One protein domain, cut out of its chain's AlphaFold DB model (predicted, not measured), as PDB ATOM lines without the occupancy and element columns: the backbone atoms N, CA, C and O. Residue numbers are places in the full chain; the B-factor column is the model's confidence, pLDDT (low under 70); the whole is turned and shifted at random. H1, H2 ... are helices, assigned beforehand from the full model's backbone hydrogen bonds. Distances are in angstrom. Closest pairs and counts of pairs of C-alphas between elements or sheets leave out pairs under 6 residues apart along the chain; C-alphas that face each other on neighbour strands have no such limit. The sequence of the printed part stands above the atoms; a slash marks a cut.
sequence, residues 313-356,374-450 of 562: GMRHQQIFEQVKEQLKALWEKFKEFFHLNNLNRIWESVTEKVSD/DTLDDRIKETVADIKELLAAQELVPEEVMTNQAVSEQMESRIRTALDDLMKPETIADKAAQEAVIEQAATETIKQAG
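This is residues 313 to 356 and 374 to 450 of the 562 residues of an uncharacterized protein of Clostridium sp. CAG:632 (UniProt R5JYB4). Two pairs of antiparallel helices cross face to face: H1 and H2 lie side by side in one layer, H4 and H6 side by side in the other, and residues 338 to 356, at the far end of the long H1, stick out as an arm. Two short helices sit at turns, H3 between H2 and H4, and H5 between H4 and H6. The printed part has 121 residues with six named helices, H1 to H6 in order along the chain, and no named strand; the class is all helix. The whole is loose, with a radius of gyration of the C-alphas of 17.3 A, and elongated, spanning 62 by 32 by 19 A, the arm making much of the length.

H1, residues 313 to 355, touches H2, residues 376 to 393, with its residues 319 to 334 alone; the closest C-alphas, of Val 323 and Ile 387, are 6.5 A apart. H1 and H2 run opposite ways at a shallow tilt of 11 degrees. H3, residues 399 to 402, touches H2, the closest C-alphas being those of Glu 399 and Ala 392, 5.6 A apart. H4, residues 405 to 422, touches H2 at a steep tilt of 61 degrees, opposite ways, with the C-alphas of Glu 412 and Ile 380 closest at 6.4 A. H5, residues 425 to 429, and H6, residues 431 to 448, touch only at the corner, with the C-alphas of Thr 427 and Ala 433 closest at 5.2 A. H6 touches H4, opposite ways at a shallow tilt of 11 degrees, with the C-alphas of Thr 445 and Met 411 closest at 5.3 A. H6 touches H1 with residues 438 to 443 alone, at a steep tilt of 64 degrees; the closest C-alphas, of Ala 442 and Lys 324, are 5.9 A apart. H2 and H6 are near each other, and H1 and H5 are apart. In H1, H2, H4, H5 and H6 every O i to N i+4 pair is within hydrogen-bond range; H3 is too short for one.

H1 begins at C-alpha 313 (-12.549, -51.615, -9.583) and runs 62.4 A. H2 and H4 are each 25.6 A long and H6 is 25.7 A; H6 ends at C-alpha 448 (-1.247, -38.233, -18.707).

The C-alphas of Gly 313 and Asp 356, the two farthest apart, are 64.8 A from each other. Residues 357 to 373 are not printed, and C-alphas 356 and 374 are 32.8 A apart across that cut. The links printed whole are tight. The pLDDT is under 70 at residues 338 to 356, 374, 425 and 429.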
ATOM      1  N   GLY A 313     -13.834 -50.940  -9.380       81.19
ATOM      2  CA  GLY A 313     -12.549 -51.615  -9.583       81.19
ATOM      3  C   GLY A 313     -12.579 -52.606 -10.750       81.19
ATOM      4  O   GLY A 313     -11.696 -52.572 -11.604       81.19
ATOM      5  N   MET A 314     -13.628 -53.428 -10.835       81.25
ATOM      6  CA  MET A 314     -13.805 -54.394 -11.927       81.25
ATOM      7  C   MET A 314     -14.011 -53.700 -13.281       81.25
ATOM      8  O   MET A 314     -13.374 -54.071 -14.267       81.25
ATOM      9  N   ARG A 315     -14.797 -52.616 -13.325       89.06
ATOM     10  CA  ARG A 315     -14.936 -51.776 -14.526       89.06
ATOM     11  C   ARG A 315     -13.608 -51.130 -14.925       89.06
ATOM     12  O   ARG A 315     -13.239 -51.161 -16.092       89.06
ATOM     13  N   HIS A 316     -12.862 -50.564 -13.975       87.69
ATOM     14  CA  HIS A 316     -11.547 -49.966 -14.234       87.69
ATOM     15  C   HIS A 316     -10.565 -50.973 -14.837       87.69
ATOM     16  O   HIS A 316      -9.801 -50.614 -15.730       87.69
ATOM     17  N   GLN A 317     -10.603 -52.226 -14.383       85.69
ATOM     18  CA  GLN A 317      -9.796 -53.295 -14.957       85.69
ATOM     19  C   GLN A 317     -10.170 -53.567 -16.420       85.69
ATOM     20  O   GLN A 317      -9.280 -53.672 -17.259       85.69
ATOM     21  N   GLN A 318     -11.463 -53.612 -16.753       85.44
ATOM     22  CA  GLN A 318     -11.912 -53.780 -18.143       85.44
ATOM     23  C   GLN A 318     -11.482 -52.605 -19.037       85.44
ATOM     24  O   GLN A 318     -11.001 -52.825 -20.146       85.44
ATOM     25  N   ILE A 319     -11.565 -51.368 -18.532       88.94
ATOM     26  CA  ILE A 319     -11.067 -50.169 -19.233       88.94
ATOM     27  C   ILE A 319      -9.562 -50.278 -19.483       88.94
ATOM     28  O   ILE A 319      -9.096 -50.001 -20.586       88.94
ATOM     29  N   PHE A 320      -8.798 -50.690 -18.471       88.12
ATOM     30  CA  PHE A 320      -7.355 -50.856 -18.593       88.12
ATOM     31  C   PHE A 320      -6.985 -51.886 -19.665       88.12
ATOM     32  O   PHE A 320      -6.133 -51.613 -20.511       88.12
ATOM     33  N   GLU A 321      -7.662 -53.036 -19.680       88.69
ATOM     34  CA  GLU A 321      -7.458 -54.048 -20.718       88.69
ATOM     35  C   GLU A 321      -7.850 -53.532 -22.108       88.69
ATOM     36  O   GLU A 321      -7.117 -53.763 -23.065       88.69
ATOM     37  N   GLN A 322      -8.926 -52.751 -22.240       90.19
ATOM     38  CA  GLN A 322      -9.291 -52.150 -23.526       90.19
ATOM     39  C   GLN A 322      -8.218 -51.179 -24.043       90.19
ATOM     40  O   GLN A 322      -7.879 -51.218 -25.226       90.19
ATOM     41  N   VAL A 323      -7.636 -50.348 -23.172       89.94
ATOM     42  CA  VAL A 323      -6.518 -49.463 -23.544       89.94
ATOM     43  C   VAL A 323      -5.295 -50.281 -23.971       89.94
ATOM     44  O   VAL A 323      -4.666 -49.961 -24.981       89.94
ATOM     45  N   LYS A 324      -4.972 -51.373 -23.263       90.44
ATOM     46  CA  LYS A 324      -3.891 -52.288 -23.670       90.44
ATOM     47  C   LYS A 324      -4.150 -52.894 -25.047       90.44
ATOM     48  O   LYS A 324      -3.229 -52.941 -25.857       90.44
ATOM     49  N   GLU A 325      -5.371 -53.339 -25.330       90.38
ATOM     50  CA  GLU A 325      -5.730 -53.895 -26.638       90.38
ATOM     51  C   GLU A 325      -5.635 -52.849 -27.758       90.38
ATOM     52  O   GLU A 325      -5.136 -53.167 -28.838       90.38
ATOM     53  N   GLN A 326      -5.996 -51.586 -27.505       89.44
ATOM     54  CA  GLN A 326      -5.774 -50.498 -28.468       89.44
ATOM     55  C   GLN A 326      -4.278 -50.280 -28.754       89.44
ATOM     56  O   GLN A 326      -3.881 -50.173 -29.915       89.44
ATOM     57  N   LEU A 327      -3.426 -50.295 -27.724       88.69
ATOM     58  CA  LEU A 327      -1.971 -50.179 -27.894       88.69
ATOM     59  C   LEU A 327      -1.361 -51.397 -28.606       88.69
ATOM     60  O   LEU A 327      -0.488 -51.234 -29.459       88.69
ATOM     61  N   LYS A 328      -1.840 -52.614 -28.320       89.38
ATOM     62  CA  LYS A 328      -1.446 -53.830 -29.052       89.38
ATOM     63  C   LYS A 328      -1.855 -53.745 -30.520       89.38
ATOM     64  O   LYS A 328      -1.039 -54.021 -31.392       89.38
ATOM     65  N   ALA A 329      -3.084 -53.325 -30.811       88.50
ATOM     66  CA  ALA A 329      -3.556 -53.151 -32.182       88.50
ATOM     67  C   ALA A 329      -2.747 -52.081 -32.931       88.50
ATOM     68  O   ALA A 329      -2.418 -52.255 -34.108       88.50
ATOM     69  N   LEU A 330      -2.379 -50.992 -32.247       88.88
ATOM     70  CA  LEU A 330      -1.476 -49.975 -32.776       88.88
ATOM     71  C   LEU A 330      -0.111 -50.583 -33.125       88.88
ATOM     72  O   LEU A 330       0.365 -50.344 -34.238       88.88
ATOM     73  N   TRP A 331       0.461 -51.391 -32.225       86.25
ATOM     74  CA  TRP A 331       1.728 -52.106 -32.413       86.25
ATOM     75  C   TRP A 331       1.693 -53.115 -33.568       86.25
ATOM     76  O   TRP A 331       2.605 -53.132 -34.390       86.25
ATOM     77  N   GLU A 332       0.643 -53.925 -33.697       85.62
ATOM     78  CA  GLU A 332       0.517 -54.896 -34.795       85.62
ATOM     79  C   GLU A 332       0.512 -54.206 -36.159       85.62
ATOM     80  O   GLU A 332       1.348 -54.483 -37.020       85.62
ATOM     81  N   LYS A 333      -0.354 -53.208 -36.319       84.06
ATOM     82  CA  LYS A 333      -0.398 -52.393 -37.535       84.06
ATOM     83  C   LYS A 333       0.902 -51.587 -37.742       84.06
ATOM     84  O   LYS A 333       1.254 -51.241 -38.866       84.06
ATOM     85  N   PHE A 334       1.618 -51.222 -36.673       83.31
ATOM     86  CA  PHE A 334       2.946 -50.599 -36.772       83.31
ATOM     87  C   PHE A 334       3.968 -51.577 -37.364       83.31
ATOM     88  O   PHE A 334       4.693 -51.206 -38.285       83.31
ATOM     89  N   LYS A 335       3.985 -52.843 -36.926       80.00
ATOM     90  CA  LYS A 335       4.834 -53.877 -37.541       80.00
ATOM     91  C   LYS A 335       4.527 -54.033 -39.028       80.00
ATOM     92  O   LYS A 335       5.455 -54.058 -39.833       80.00
ATOM     93  N   GLU A 336       3.249 -54.086 -39.403       77.69
ATOM     94  CA  GLU A 336       2.826 -54.156 -40.810       77.69
ATOM     95  C   GLU A 336       3.388 -52.996 -41.638       77.69
ATOM     96  O   GLU A 336       3.960 -53.230 -42.700       77.69
ATOM     97  N   PHE A 337       3.324 -51.762 -41.124       73.62
ATOM     98  CA  PHE A 337       3.901 -50.588 -41.785       73.62
ATOM     99  C   PHE A 337       5.413 -50.732 -42.034       73.62
ATOM    100  O   PHE A 337       5.895 -50.450 -43.131       73.62
ATOM    101  N   PHE A 338       6.180 -51.231 -41.058       69.38
ATOM    102  CA  PHE A 338       7.615 -51.484 -41.247       69.38
ATOM    103  C   PHE A 338       7.897 -52.631 -42.219       69.38
ATOM    104  O   PHE A 338       8.832 -52.540 -43.017       69.38
ATOM    105  N   HIS A 339       7.103 -53.703 -42.182       67.25
ATOM    106  CA  HIS A 339       7.229 -54.804 -43.135       67.25
ATOM    107  C   HIS A 339       6.958 -54.335 -44.567       67.25
ATOM    108  O   HIS A 339       7.745 -54.654 -45.458       67.25
ATOM    109  N   LEU A 340       5.911 -53.534 -44.774       59.19
ATOM    110  CA  LEU A 340       5.564 -52.944 -46.068       59.19
ATOM    111  C   LEU A 340       6.641 -51.971 -46.560       59.19
ATOM    112  O   LEU A 340       7.074 -52.080 -47.702       59.19
ATOM    113  N   ASN A 341       7.167 -51.101 -45.694       60.00
ATOM    114  CA  ASN A 341       8.259 -50.198 -46.065       60.00
ATOM    115  C   ASN A 341       9.554 -50.937 -46.410       60.00
ATOM    116  O   ASN A 341      10.246 -50.575 -47.361       60.00
ATOM    117  N   ASN A 342       9.893 -51.995 -45.671       60.69
ATOM    118  CA  ASN A 342      11.047 -52.825 -46.004       60.69
ATOM    119  C   ASN A 342      10.842 -53.558 -47.338       60.69
ATOM    120  O   ASN A 342      11.770 -53.611 -48.141       60.69
ATOM    121  N   LEU A 343       9.640 -54.078 -47.599       55.84
ATOM    122  CA  LEU A 343       9.283 -54.691 -48.882       55.84
ATOM    123  C   LEU A 343       9.371 -53.687 -50.039       55.84
ATOM    124  O   LEU A 343       9.983 -54.016 -51.052       55.84
ATOM    125  N   ASN A 344       8.852 -52.468 -49.871       58.84
ATOM    126  CA  ASN A 344       8.942 -51.397 -50.865       58.84
ATOM    127  C   ASN A 344      10.398 -51.017 -51.154       58.84
ATOM    128  O   ASN A 344      10.791 -50.984 -52.313       58.84
ATOM    129  N   ARG A 345      11.241 -50.850 -50.125       59.06
ATOM    130  CA  ARG A 345      12.679 -50.561 -50.303       59.06
ATOM    131  C   ARG A 345      13.431 -51.681 -51.018       59.06
ATOM    132  O   ARG A 345      14.330 -51.420 -51.816       59.06
ATOM    133  N   ILE A 346      13.094 -52.939 -50.725       57.34
ATOM    134  CA  ILE A 346      13.654 -54.089 -51.446       57.34
ATOM    135  C   ILE A 346      13.223 -54.021 -52.913       57.34
ATOM    136  O   ILE A 346      14.079 -54.160 -53.787       57.34
ATOM    137  N   TRP A 347      11.940 -53.758 -53.178       49.81
ATOM    138  CA  TRP A 347      11.400 -53.603 -54.527       49.81
ATOM    139  C   TRP A 347      12.101 -52.486 -55.296       49.81
ATOM    140  O   TRP A 347      12.626 -52.769 -56.364       49.81
ATOM    141  N   GLU A 348      12.212 -51.286 -54.719       56.28
ATOM    142  CA  GLU A 348      12.936 -50.139 -55.285       56.28
ATOM    143  C   GLU A 348      14.366 -50.519 -55.678       56.28
ATOM    144  O   GLU A 348      14.762 -50.317 -56.826       56.28
ATOM    145  N   SER A 349      15.104 -51.176 -54.774       59.72
ATOM    146  CA  SER A 349      16.483 -51.612 -55.034       59.72
ATOM    147  C   SER A 349      16.596 -52.668 -56.139       59.72
ATOM    148  O   SER A 349      17.621 -52.759 -56.819       59.72
ATOM    149  N   VAL A 350      15.564 -53.499 -56.311       56.91
ATOM    150  CA  VAL A 350      15.499 -54.510 -57.371       56.91
ATOM    151  C   VAL A 350      15.117 -53.849 -58.691       56.91
ATOM    152  O   VAL A 350      15.757 -54.137 -59.695       56.91
ATOM    153  N   THR A 351      14.151 -52.927 -58.712       55.50
ATOM    154  CA  THR A 351      13.795 -52.154 -59.911       55.50
ATOM    155  C   THR A 351      14.922 -51.264 -60.396       55.50
ATOM    156  O   THR A 351      15.138 -51.213 -61.597       55.50
ATOM    157  N   GLU A 352      15.679 -50.625 -59.505       56.75
ATOM    158  CA  GLU A 352      16.852 -49.823 -59.869       56.75
ATOM    159  C   GLU A 352      17.912 -50.708 -60.543       56.75
ATOM    160  O   GLU A 352      18.368 -50.422 -61.647       56.75
ATOM    161  N   LYS A 353      18.199 -51.876 -59.952       62.94
ATOM    162  CA  LYS A 353      19.128 -52.857 -60.533       62.94
ATOM    163  C   LYS A 353      18.626 -53.504 -61.818       62.94
ATOM    164  O   LYS A 353      19.450 -53.938 -62.605       62.94
ATOM    165  N   VAL A 354      17.317 -53.641 -62.019       54.38
ATOM    166  CA  VAL A 354      16.732 -54.217 -63.243       54.38
ATOM    167  C   VAL A 354      16.597 -53.154 -64.342       54.38
ATOM    168  O   VAL A 354      16.743 -53.486 -65.517       54.38
ATOM    169  N   SER A 355      16.404 -51.885 -63.970       51.88
ATOM    170  CA  SER A 355      16.379 -50.731 -64.878       51.88
ATOM    171  C   SER A 355      17.725 -50.523 -65.575       51.88
ATOM    172  O   SER A 355      17.739 -50.196 -66.754       51.88
ATOM    173  N   ASP A 356      18.846 -50.789 -64.899       55.06
ATOM    174  CA  ASP A 356      20.188 -50.730 -65.508       55.06
ATOM    175  C   ASP A 356      20.419 -51.784 -66.613       55.06
ATOM    176  O   ASP A 356      21.334 -51.644 -67.422       55.06
ATOM    177  N   ASP A 374      -2.424 -43.366 -44.621       58.50
ATOM    178  CA  ASP A 374      -2.598 -42.914 -43.242       58.50
ATOM    179  C   ASP A 374      -1.235 -43.016 -42.562       58.50
ATOM    180  O   ASP A 374      -0.670 -44.108 -42.413       58.50
ATOM    181  N   THR A 375      -0.663 -41.869 -42.203       75.94
ATOM    182  CA  THR A 375       0.679 -41.861 -41.637       75.94
ATOM    183  C   THR A 375       0.640 -42.519 -40.262       75.94
ATOM    184  O   THR A 375      -0.388 -42.549 -39.580       75.94
ATOM    185  N   LEU A 376       1.779 -43.045 -39.809       77.94
ATOM    186  CA  LEU A 376       1.884 -43.561 -38.446       77.94
ATOM    187  C   LEU A 376       1.409 -42.524 -37.409       77.94
ATOM    188  O   LEU A 376       0.751 -42.880 -36.433       77.94
ATOM    189  N   ASP A 377       1.710 -41.250 -37.644       81.88
ATOM    190  CA  ASP A 377       1.288 -40.155 -36.778       81.88
ATOM    191  C   ASP A 377      -0.233 -39.987 -36.740       81.88
ATOM    192  O   ASP A 377      -0.781 -39.719 -35.672       81.88
ATOM    193  N   ASP A 378      -0.929 -40.187 -37.859       85.69
ATOM    194  CA  ASP A 378      -2.393 -40.126 -37.902       85.69
ATOM    195  C   ASP A 378      -3.012 -41.261 -37.081       85.69
ATOM    196  O   ASP A 378      -3.949 -41.041 -36.316       85.69
ATOM    197  N   ARG A 379      -2.413 -42.453 -37.132       85.19
ATOM    198  CA  ARG A 379      -2.855 -43.617 -36.350       85.19
ATOM    199  C   ARG A 379      -2.582 -43.472 -34.853       85.19
ATOM    200  O   ARG A 379      -3.375 -43.935 -34.033       85.19
ATOM    201  N   ILE A 380      -1.466 -42.842 -34.480       88.19
ATOM    202  CA  ILE A 380      -1.181 -42.506 -33.078       88.19
ATOM    203  C   ILE A 380      -2.213 -41.491 -32.578       88.19
ATOM    204  O   ILE A 380      -2.771 -41.686 -31.501       88.19
ATOM    205  N   LYS A 381      -2.520 -40.452 -33.366       90.00
ATOM    206  CA  LYS A 381      -3.550 -39.456 -33.024       90.00
ATOM    207  C   LYS A 381      -4.938 -40.073 -32.892       90.00
ATOM    208  O   LYS A 381      -5.634 -39.757 -31.933       90.00
ATOM    209  N   GLU A 382      -5.317 -40.961 -33.810       90.81
ATOM    210  CA  GLU A 382      -6.571 -41.723 -33.747       90.81
ATOM    211  C   GLU A 382      -6.632 -42.550 -32.458       90.81
ATOM    212  O   GLU A 382      -7.572 -42.415 -31.685       90.81
ATOM    213  N   THR A 383      -5.566 -43.294 -32.140       89.88
ATOM    214  CA  THR A 383      -5.496 -44.086 -30.899       89.88
ATOM    215  C   THR A 383      -5.609 -43.200 -29.651       89.88
ATOM    216  O   THR A 383      -6.296 -43.546 -28.696       89.88
ATOM    217  N   VAL A 384      -4.958 -42.032 -29.632       90.56
ATOM    218  CA  VAL A 384      -5.084 -41.075 -28.519       90.56
ATOM    219  C   VAL A 384      -6.507 -40.531 -28.410       90.56
ATOM    220  O   VAL A 384      -7.007 -40.389 -27.293       90.56
ATOM    221  N   ALA A 385      -7.160 -40.237 -29.535       91.62
ATOM    222  CA  ALA A 385      -8.549 -39.796 -29.559       91.62
ATOM    223  C   ALA A 385      -9.487 -40.879 -29.004       91.62
ATOM    224  O   ALA A 385     -10.276 -40.570 -28.112       91.62
ATOM    225  N   ASP A 386      -9.318 -42.136 -29.423       91.38
ATOM    226  CA  ASP A 386     -10.094 -43.283 -28.940       91.38
ATOM    227  C   ASP A 386      -9.915 -43.502 -27.430       91.38
ATOM    228  O   ASP A 386     -10.890 -43.710 -26.702       91.38
ATOM    229  N   ILE A 387      -8.677 -43.413 -26.920       90.69
ATOM    230  CA  ILE A 387      -8.402 -43.519 -25.477       90.69
ATOM    231  C   ILE A 387      -9.077 -42.368 -24.723       90.69
ATOM    232  O   ILE A 387      -9.686 -42.591 -23.676       90.69
ATOM    233  N   LYS A 388      -8.981 -41.131 -25.223       89.75
ATOM    234  CA  LYS A 388      -9.618 -39.973 -24.578       89.75
ATOM    235  C   LYS A 388     -11.139 -40.104 -24.561       89.75
ATOM    236  O   LYS A 388     -11.740 -39.849 -23.519       89.75
ATOM    237  N   GLU A 389     -11.740 -40.530 -25.670       91.00
ATOM    238  CA  GLU A 389     -13.179 -40.759 -25.773       91.00
ATOM    239  C   GLU A 389     -13.627 -41.827 -24.776       91.00
ATOM    240  O   GLU A 389     -14.560 -41.593 -24.008       91.00
ATOM    241  N   LEU A 390     -12.906 -42.951 -24.706       90.81
ATOM    242  CA  LEU A 390     -13.168 -44.003 -23.729       90.81
ATOM    243  C   LEU A 390     -13.109 -43.460 -22.294       90.81
ATOM    244  O   LEU A 390     -14.035 -43.673 -21.515       90.81
ATOM    245  N   LEU A 391     -12.052 -42.731 -21.927       89.31
ATOM    246  CA  LEU A 391     -11.888 -42.205 -20.567       89.31
ATOM    247  C   LEU A 391     -12.944 -41.146 -20.204       89.31
ATOM    248  O   LEU A 391     -13.431 -41.134 -19.069       89.31
ATOM    249  N   ALA A 392     -13.317 -40.284 -21.152       88.31
ATOM    250  CA  ALA A 392     -14.352 -39.271 -20.965       88.31
ATOM    251  C   ALA A 392     -15.745 -39.908 -20.836       88.31
ATOM    252  O   ALA A 392     -16.468 -39.623 -19.879       88.31
ATOM    253  N   ALA A 393     -16.095 -40.840 -21.729       88.06
ATOM    254  CA  ALA A 393     -17.359 -41.577 -21.688       88.06
ATOM    255  C   ALA A 393     -17.518 -42.399 -20.396       88.06
ATOM    256  O   ALA A 393     -18.631 -42.615 -19.916       88.06
ATOM    257  N   GLN A 394     -16.401 -42.830 -19.808       89.38
ATOM    258  CA  GLN A 394     -16.356 -43.575 -18.551       89.38
ATOM    259  C   GLN A 394     -16.364 -42.695 -17.290       89.38
ATOM    260  O   GLN A 394     -16.192 -43.222 -16.186       89.38
ATOM    261  N   GLU A 395     -16.587 -41.383 -17.445       88.56
ATOM    262  CA  GLU A 395     -16.597 -40.377 -16.375       88.56
ATOM    263  C   GLU A 395     -15.301 -40.380 -15.528       88.56
ATOM    264  O   GLU A 395     -15.323 -40.036 -14.344       88.56
ATOM    265  N   LEU A 396     -14.168 -40.791 -16.113       87.44
ATOM    266  CA  LEU A 396     -12.858 -40.810 -15.443       87.44
ATOM    267  C   LEU A 396     -12.105 -39.489 -15.594       87.44
ATOM    268  O   LEU A 396     -11.267 -39.150 -14.761       87.44
ATOM    269  N   VAL A 397     -12.395 -38.768 -16.672       87.62
ATOM    270  CA  VAL A 397     -11.742 -37.522 -17.065       87.62
ATOM    271  C   VAL A 397     -12.831 -36.535 -17.499       87.62
ATOM    272  O   VAL A 397     -13.808 -36.963 -18.117       87.62
ATOM    273  N   PRO A 398     -12.719 -35.229 -17.189       84.38
ATOM    274  CA  PRO A 398     -13.670 -34.241 -17.692       84.38
ATOM    275  C   PRO A 398     -13.626 -34.151 -19.224       84.38
ATOM    276  O   PRO A 398     -12.558 -34.259 -19.830       84.38
ATOM    277  N   GLU A 399     -14.772 -33.862 -19.846       85.38
ATOM    278  CA  GLU A 399     -14.901 -33.721 -21.310       85.38
ATOM    279  C   GLU A 399     -13.929 -32.685 -21.908       85.38
ATOM    280  O   GLU A 399     -13.537 -32.789 -23.068       85.38
ATOM    281  N   GLU A 400     -13.463 -31.720 -21.107       87.00
ATOM    282  CA  GLU A 400     -12.468 -30.712 -21.494       87.00
ATOM    283  C   GLU A 400     -11.170 -31.327 -22.055       87.00
ATOM    284  O   GLU A 400     -10.537 -30.744 -22.943       87.00
ATOM    285  N   VAL A 401     -10.790 -32.532 -21.606       83.56
ATOM    286  CA  VAL A 401      -9.576 -33.226 -22.072       83.56
ATOM    287  C   VAL A 401      -9.656 -33.647 -23.542       83.56
ATOM    288  O   VAL A 401      -8.613 -33.717 -24.204       83.56
ATOM    289  N   MET A 402     -10.862 -33.817 -24.094       82.19
ATOM    290  CA  MET A 402     -11.055 -34.065 -25.530       82.19
ATOM    291  C   MET A 402     -10.496 -32.920 -26.382       82.19
ATOM    292  O   MET A 402      -9.937 -33.153 -27.447       82.19
ATOM    293  N   THR A 403     -10.590 -31.684 -25.887       84.81
ATOM    294  CA  THR A 403     -10.135 -30.478 -26.602       84.81
ATOM    295  C   THR A 403      -8.732 -30.018 -26.203       84.81
ATOM    296  O   THR A 403      -8.161 -29.132 -26.835       84.81
ATOM    297  N   ASN A 404      -8.154 -30.612 -25.155       88.06
ATOM    298  CA  ASN A 404      -6.865 -30.190 -24.630       88.06
ATOM    299  C   ASN A 404      -5.706 -30.751 -25.471       88.06
ATOM    300  O   ASN A 404      -5.329 -31.923 -25.340       88.06
ATOM    301  N   GLN A 405      -5.123 -29.881 -26.299       89.19
ATOM    302  CA  GLN A 405      -3.992 -30.209 -27.165       89.19
ATOM    303  C   GLN A 405      -2.738 -30.615 -26.376       89.19
ATOM    304  O   GLN A 405      -2.073 -31.570 -26.763       89.19
ATOM    305  N   ALA A 406      -2.448 -29.973 -25.240       88.69
ATOM    306  CA  ALA A 406      -1.269 -30.309 -24.436       88.69
ATOM    307  C   ALA A 406      -1.337 -31.750 -23.904       88.69
ATOM    308  O   ALA A 406      -0.334 -32.461 -23.892       88.69
ATOM    309  N   VAL A 407      -2.535 -32.206 -23.521       87.75
ATOM    310  CA  VAL A 407      -2.753 -33.598 -23.103       87.75
ATOM    311  C   VAL A 407      -2.610 -34.556 -24.290       87.75
ATOM    312  O   VAL A 407      -2.049 -35.634 -24.122       87.75
ATOM    313  N   SER A 408      -3.065 -34.172 -25.495       88.19
ATOM    314  CA  SER A 408      -2.833 -34.989 -26.703       88.19
ATOM    315  C   SER A 408      -1.339 -35.179 -26.950       88.19
ATOM    316  O   SER A 408      -0.873 -36.308 -27.020       88.19
ATOM    317  N   GLU A 409      -0.569 -34.089 -26.971       90.62
ATOM    318  CA  GLU A 409       0.876 -34.122 -27.226       90.62
ATOM    319  C   GLU A 409       1.632 -34.976 -26.194       90.62
ATOM    320  O   GLU A 409       2.549 -35.726 -26.541       90.62
ATOM    321  N   GLN A 410       1.226 -34.913 -24.923       90.56
ATOM    322  CA  GLN A 410       1.787 -35.741 -23.857       90.56
ATOM    323  C   GLN A 410       1.497 -37.236 -24.048       90.56
ATOM    324  O   GLN A 410       2.402 -38.060 -23.883       90.56
ATOM    325  N   MET A 411       0.260 -37.591 -24.404       88.75
ATOM    326  CA  MET A 411      -0.130 -38.978 -24.676       88.75
ATOM    327  C   MET A 411       0.576 -39.518 -25.927       88.75
ATOM    328  O   MET A 411       1.165 -40.595 -25.877       88.75
ATOM    329  N   GLU A 412       0.601 -38.747 -27.015       90.94
ATOM    330  CA  GLU A 412       1.281 -39.103 -28.267       90.94
ATOM    331  C   GLU A 412       2.780 -39.342 -28.046       90.94
ATOM    332  O   GLU A 412       3.324 -40.356 -28.482       90.94
ATOM    333  N   SER A 413       3.453 -38.445 -27.315       89.75
ATOM    334  CA  SER A 413       4.870 -38.588 -26.960       89.75
ATOM    335  C   SER A 413       5.138 -39.870 -26.167       89.75
ATOM    336  O   SER A 413       6.129 -40.573 -26.405       89.75
ATOM    337  N   ARG A 414       4.227 -40.232 -25.252       89.69
ATOM    338  CA  ARG A 414       4.368 -41.459 -24.468       89.69
ATOM    339  C   ARG A 414       4.171 -42.712 -25.312       89.69
ATOM    340  O   ARG A 414       4.972 -43.634 -25.195       89.69
ATOM    341  N   ILE A 415       3.172 -42.716 -26.190       90.00
ATOM    342  CA  ILE A 415       2.928 -43.818 -27.124       90.00
ATOM    343  C   ILE A 415       4.111 -43.992 -28.083       90.00
ATOM    344  O   ILE A 415       4.557 -45.117 -28.283       90.00
ATOM    345  N   ARG A 416       4.684 -42.902 -28.613       88.69
ATOM    346  CA  ARG A 416       5.902 -42.962 -29.444       88.69
ATOM    347  C   ARG A 416       7.069 -43.603 -28.699       88.69
ATOM    348  O   ARG A 416       7.678 -44.533 -29.209       88.69
ATOM    349  N   THR A 417       7.310 -43.166 -27.463       89.75
ATOM    350  CA  THR A 417       8.364 -43.748 -26.617       89.75
ATOM    351  C   THR A 417       8.143 -45.250 -26.402       89.75
ATOM    352  O   THR A 417       9.083 -46.032 -26.485       89.75
ATOM    353  N   ALA A 418       6.895 -45.666 -26.168       87.44
ATOM    354  CA  ALA A 418       6.552 -47.074 -25.998       87.44
ATOM    355  C   ALA A 418       6.769 -47.895 -27.281       87.44
ATOM    356  O   ALA A 418       7.269 -49.014 -27.210       87.44
ATOM    357  N   LEU A 419       6.433 -47.345 -28.453       86.00
ATOM    358  CA  LEU A 419       6.697 -47.987 -29.746       86.00
ATOM    359  C   LEU A 419       8.205 -48.153 -30.000       86.00
ATOM    360  O   LEU A 419       8.628 -49.215 -30.453       86.00
ATOM    361  N   ASP A 420       9.018 -47.154 -29.649       85.00
ATOM    362  CA  ASP A 420      10.481 -47.242 -29.739       85.00
ATOM    363  C   ASP A 420      11.048 -48.306 -28.781       85.00
ATOM    364  O   ASP A 420      11.947 -49.070 -29.144       85.00
ATOM    365  N   ASP A 421      10.502 -48.407 -27.566       85.75
ATOM    366  CA  ASP A 421      10.877 -49.439 -26.595       85.75
ATOM    367  C   ASP A 421      10.501 -50.853 -27.077       85.75
ATOM    368  O   ASP A 421      11.269 -51.798 -26.874       85.75
ATOM    369  N   LEU A 422       9.370 -51.006 -27.773       83.50
ATOM    370  CA  LEU A 422       8.942 -52.268 -28.392       83.50
ATOM    371  C   LEU A 422       9.810 -52.690 -29.588       83.50
ATOM    372  O   LEU A 422       9.841 -53.869 -29.931       83.50
ATOM    373  N   MET A 423      10.545 -51.758 -30.200       78.06
ATOM    374  CA  MET A 423      11.483 -52.032 -31.296       78.06
ATOM    375  C   MET A 423      12.866 -52.500 -30.826       78.06
ATOM    376  O   MET A 423      13.715 -52.858 -31.650       78.06
ATOM    377  N   LYS A 424      13.134 -52.506 -29.517       80.56
ATOM    378  CA  LYS A 424      14.412 -52.985 -28.983       80.56
ATOM    379  C   LYS A 424      14.558 -54.497 -29.221       80.56
ATOM    380  O   LYS A 424      13.596 -55.249 -29.101       80.56
ATOM    381  N   PRO A 425      15.770 -54.997 -29.519       69.56
ATOM    382  CA  PRO A 425      15.977 -56.420 -29.807       69.56
ATOM    383  C   PRO A 425      15.589 -57.334 -28.633       69.56
ATOM    384  O   PRO A 425      15.145 -58.458 -28.852       69.56
ATOM    385  N   GLU A 426      15.711 -56.840 -27.400       75.12
ATOM    386  CA  GLU A 426      15.316 -57.541 -26.173       75.12
ATOM    387  C   GLU A 426      13.793 -57.721 -26.068       75.12
ATOM    388  O   GLU A 426      13.325 -58.782 -25.664       75.12
ATOM    389  N   THR A 427      13.015 -56.716 -26.479       75.50
ATOM    390  CA  THR A 427      11.548 -56.746 -26.432       75.50
ATOM    391  C   THR A 427      10.970 -57.487 -27.634       75.50
ATOM    392  O   THR A 427      10.045 -58.273 -27.475       75.50
ATOM    393  N   ILE A 428      11.548 -57.362 -28.831       71.56
ATOM    394  CA  ILE A 428      11.109 -58.136 -30.008       71.56
ATOM    395  C   ILE A 428      11.208 -59.652 -29.758       71.56
ATOM    396  O   ILE A 428      10.342 -60.406 -30.204       71.56
ATOM    397  N   ALA A 429      12.245 -60.099 -29.044       69.31
ATOM    398  CA  ALA A 429      12.504 -61.516 -28.800       69.31
ATOM    399  C   ALA A 429      11.617 -62.145 -27.707       69.31
ATOM    400  O   ALA A 429      11.418 -63.361 -27.731       69.31
ATOM    401  N   ASP A 430      11.082 -61.352 -26.771       80.81
ATOM    402  CA  ASP A 430      10.325 -61.849 -25.618       80.81
ATOM    403  C   ASP A 430       8.919 -61.239 -25.525       80.81
ATOM    404  O   ASP A 430       8.728 -60.040 -25.319       80.81
ATOM    405  N   LYS A 431       7.907 -62.108 -25.601       82.62
ATOM    406  CA  LYS A 431       6.495 -61.731 -25.489       82.62
ATOM    407  C   LYS A 431       6.156 -61.135 -24.116       82.62
ATOM    408  O   LYS A 431       5.321 -60.236 -24.050       82.62
ATOM    409  N   ALA A 432       6.795 -61.598 -23.038       83.88
ATOM    410  CA  ALA A 432       6.555 -61.068 -21.696       83.88
ATOM    411  C   ALA A 432       7.101 -59.638 -21.552       83.88
ATOM    412  O   ALA A 432       6.439 -58.769 -20.984       83.88
ATOM    413  N   ALA A 433       8.272 -59.369 -22.135       80.81
ATOM    414  CA  ALA A 433       8.847 -58.030 -22.181       80.81
ATOM    415  C   ALA A 433       7.978 -57.053 -22.997       80.81
ATOM    416  O   ALA A 433       7.796 -55.911 -22.577       80.81
ATOM    417  N   GLN A 434       7.383 -57.496 -24.115       79.81
ATOM    418  CA  GLN A 434       6.424 -56.676 -24.881       79.81
ATOM    419  C   GLN A 434       5.197 -56.319 -24.047       79.81
ATOM    420  O   GLN A 434       4.775 -55.163 -24.021       79.81
ATOM    421  N   GLU A 435       4.630 -57.302 -23.348       86.19
ATOM    422  CA  GLU A 435       3.451 -57.091 -22.516       86.19
ATOM    423  C   GLU A 435       3.726 -56.108 -21.369       86.19
ATOM    424  O   GLU A 435       2.917 -55.210 -21.144       86.19
ATOM    425  N   ALA A 436       4.900 -56.187 -20.734       87.38
ATOM    426  CA  ALA A 436       5.314 -55.249 -19.689       87.38
ATOM    427  C   ALA A 436       5.449 -53.802 -20.200       87.38
ATOM    428  O   ALA A 436       4.998 -52.866 -19.537       87.38
ATOM    429  N   VAL A 437       6.030 -53.604 -21.392       86.69
ATOM    430  CA  VAL A 437       6.141 -52.269 -22.010       86.69
ATOM    431  C   VAL A 437       4.756 -51.702 -22.328       86.69
ATOM    432  O   VAL A 437       4.491 -50.535 -22.039       86.69
ATOM    433  N   ILE A 438       3.847 -52.522 -22.864       87.75
ATOM    434  CA  ILE A 438       2.472 -52.105 -23.174       87.75
ATOM    435  C   ILE A 438       1.693 -51.769 -21.896       87.75
ATOM    436  O   ILE A 438       0.971 -50.774 -21.863       87.75
ATOM    437  N   GLU A 439       1.848 -52.555 -20.831       88.94
ATOM    438  CA  GLU A 439       1.203 -52.300 -19.539       88.94
ATOM    439  C   GLU A 439       1.681 -50.980 -18.913       88.94
ATOM    440  O   GLU A 439       0.872 -50.166 -18.441       88.94
ATOM    441  N   GLN A 440       2.991 -50.729 -18.957       89.69
ATOM    442  CA  GLN A 440       3.568 -49.472 -18.497       89.69
ATOM    443  C   GLN A 440       3.053 -48.292 -19.338       89.69
ATOM    444  O   GLN A 440       2.590 -47.292 -18.779       89.69
ATOM    445  N   ALA A 441       3.051 -48.439 -20.666       88.12
ATOM    446  CA  ALA A 441       2.561 -47.424 -21.588       88.12
ATOM    447  C   ALA A 441       1.078 -47.100 -21.362       88.12
ATOM    448  O   ALA A 441       0.719 -45.924 -21.315       88.12
ATOM    449  N   ALA A 442       0.223 -48.107 -21.159       89.00
ATOM    450  CA  ALA A 442      -1.190 -47.913 -20.833       89.00
ATOM    451  C   ALA A 442      -1.350 -47.120 -19.528       89.00
ATOM    452  O   ALA A 442      -2.055 -46.110 -19.492       89.00
ATOM    453  N   THR A 443      -0.635 -47.523 -18.475       88.38
ATOM    454  CA  THR A 443      -0.683 -46.865 -17.160       88.38
ATOM    455  C   THR A 443      -0.291 -45.392 -17.247       88.38
ATOM    456  O   THR A 443      -0.963 -44.519 -16.693       88.38
ATOM    457  N   GLU A 444       0.798 -45.093 -17.948       89.38
ATOM    458  CA  GLU A 444       1.295 -43.727 -18.079       89.38
ATOM    459  C   GLU A 444       0.417 -42.888 -19.004       89.38
ATOM    460  O   GLU A 444       0.168 -41.730 -18.691       89.38
ATOM    461  N   THR A 445      -0.112 -43.461 -20.086       86.81
ATOM    462  CA  THR A 445      -1.021 -42.766 -21.013       86.81
ATOM    463  C   THR A 445      -2.315 -42.351 -20.311       86.81
ATOM    464  O   THR A 445      -2.743 -41.205 -20.421       86.81
ATOM    465  N   ILE A 446      -2.891 -43.241 -19.500       88.25
ATOM    466  CA  ILE A 446      -4.078 -42.947 -18.682       88.25
ATOM    467  C   ILE A 446      -3.769 -41.860 -17.642       88.25
ATOM    468  O   ILE A 446      -4.559 -40.936 -17.447       88.25
ATOM    469  N   LYS A 447      -2.588 -41.920 -17.017       89.62
ATOM    470  CA  LYS A 447      -2.137 -40.905 -16.058       89.62
ATOM    471  C   LYS A 447      -1.936 -39.531 -16.708       89.62
ATOM    472  O   LYS A 447      -2.291 -38.529 -16.095       89.62
ATOM    473  N   GLN A 448      -1.396 -39.475 -17.929       86.88
ATOM    474  CA  GLN A 448      -1.247 -38.233 -18.707       86.88
ATOM    475  C   GLN A 448      -2.613 -37.610 -19.033       86.88
ATOM    476  O   GLN A 448      -2.758 -36.393 -18.994       86.88
ATOM    477  N   ALA A 449      -3.642 -38.435 -19.259       82.12
ATOM    478  CA  ALA A 449      -5.016 -37.966 -19.433       82.12
ATOM    479  C   ALA A 449      -5.654 -37.397 -18.145       82.12
ATOM    480  O   ALA A 449      -6.747 -36.840 -18.198       82.12
ATOM    481  N   GLY A 450      -4.991 -37.519 -16.987       82.75
ATOM    482  CA  GLY A 450      -5.500 -37.061 -15.693       82.75
ATOM    483  C   GLY A 450      -6.379 -38.083 -14.967       82.75
ATOM    484  O   GLY A 450      -6.925 -37.766 -13.912       82.75
TER     485      GLY A 450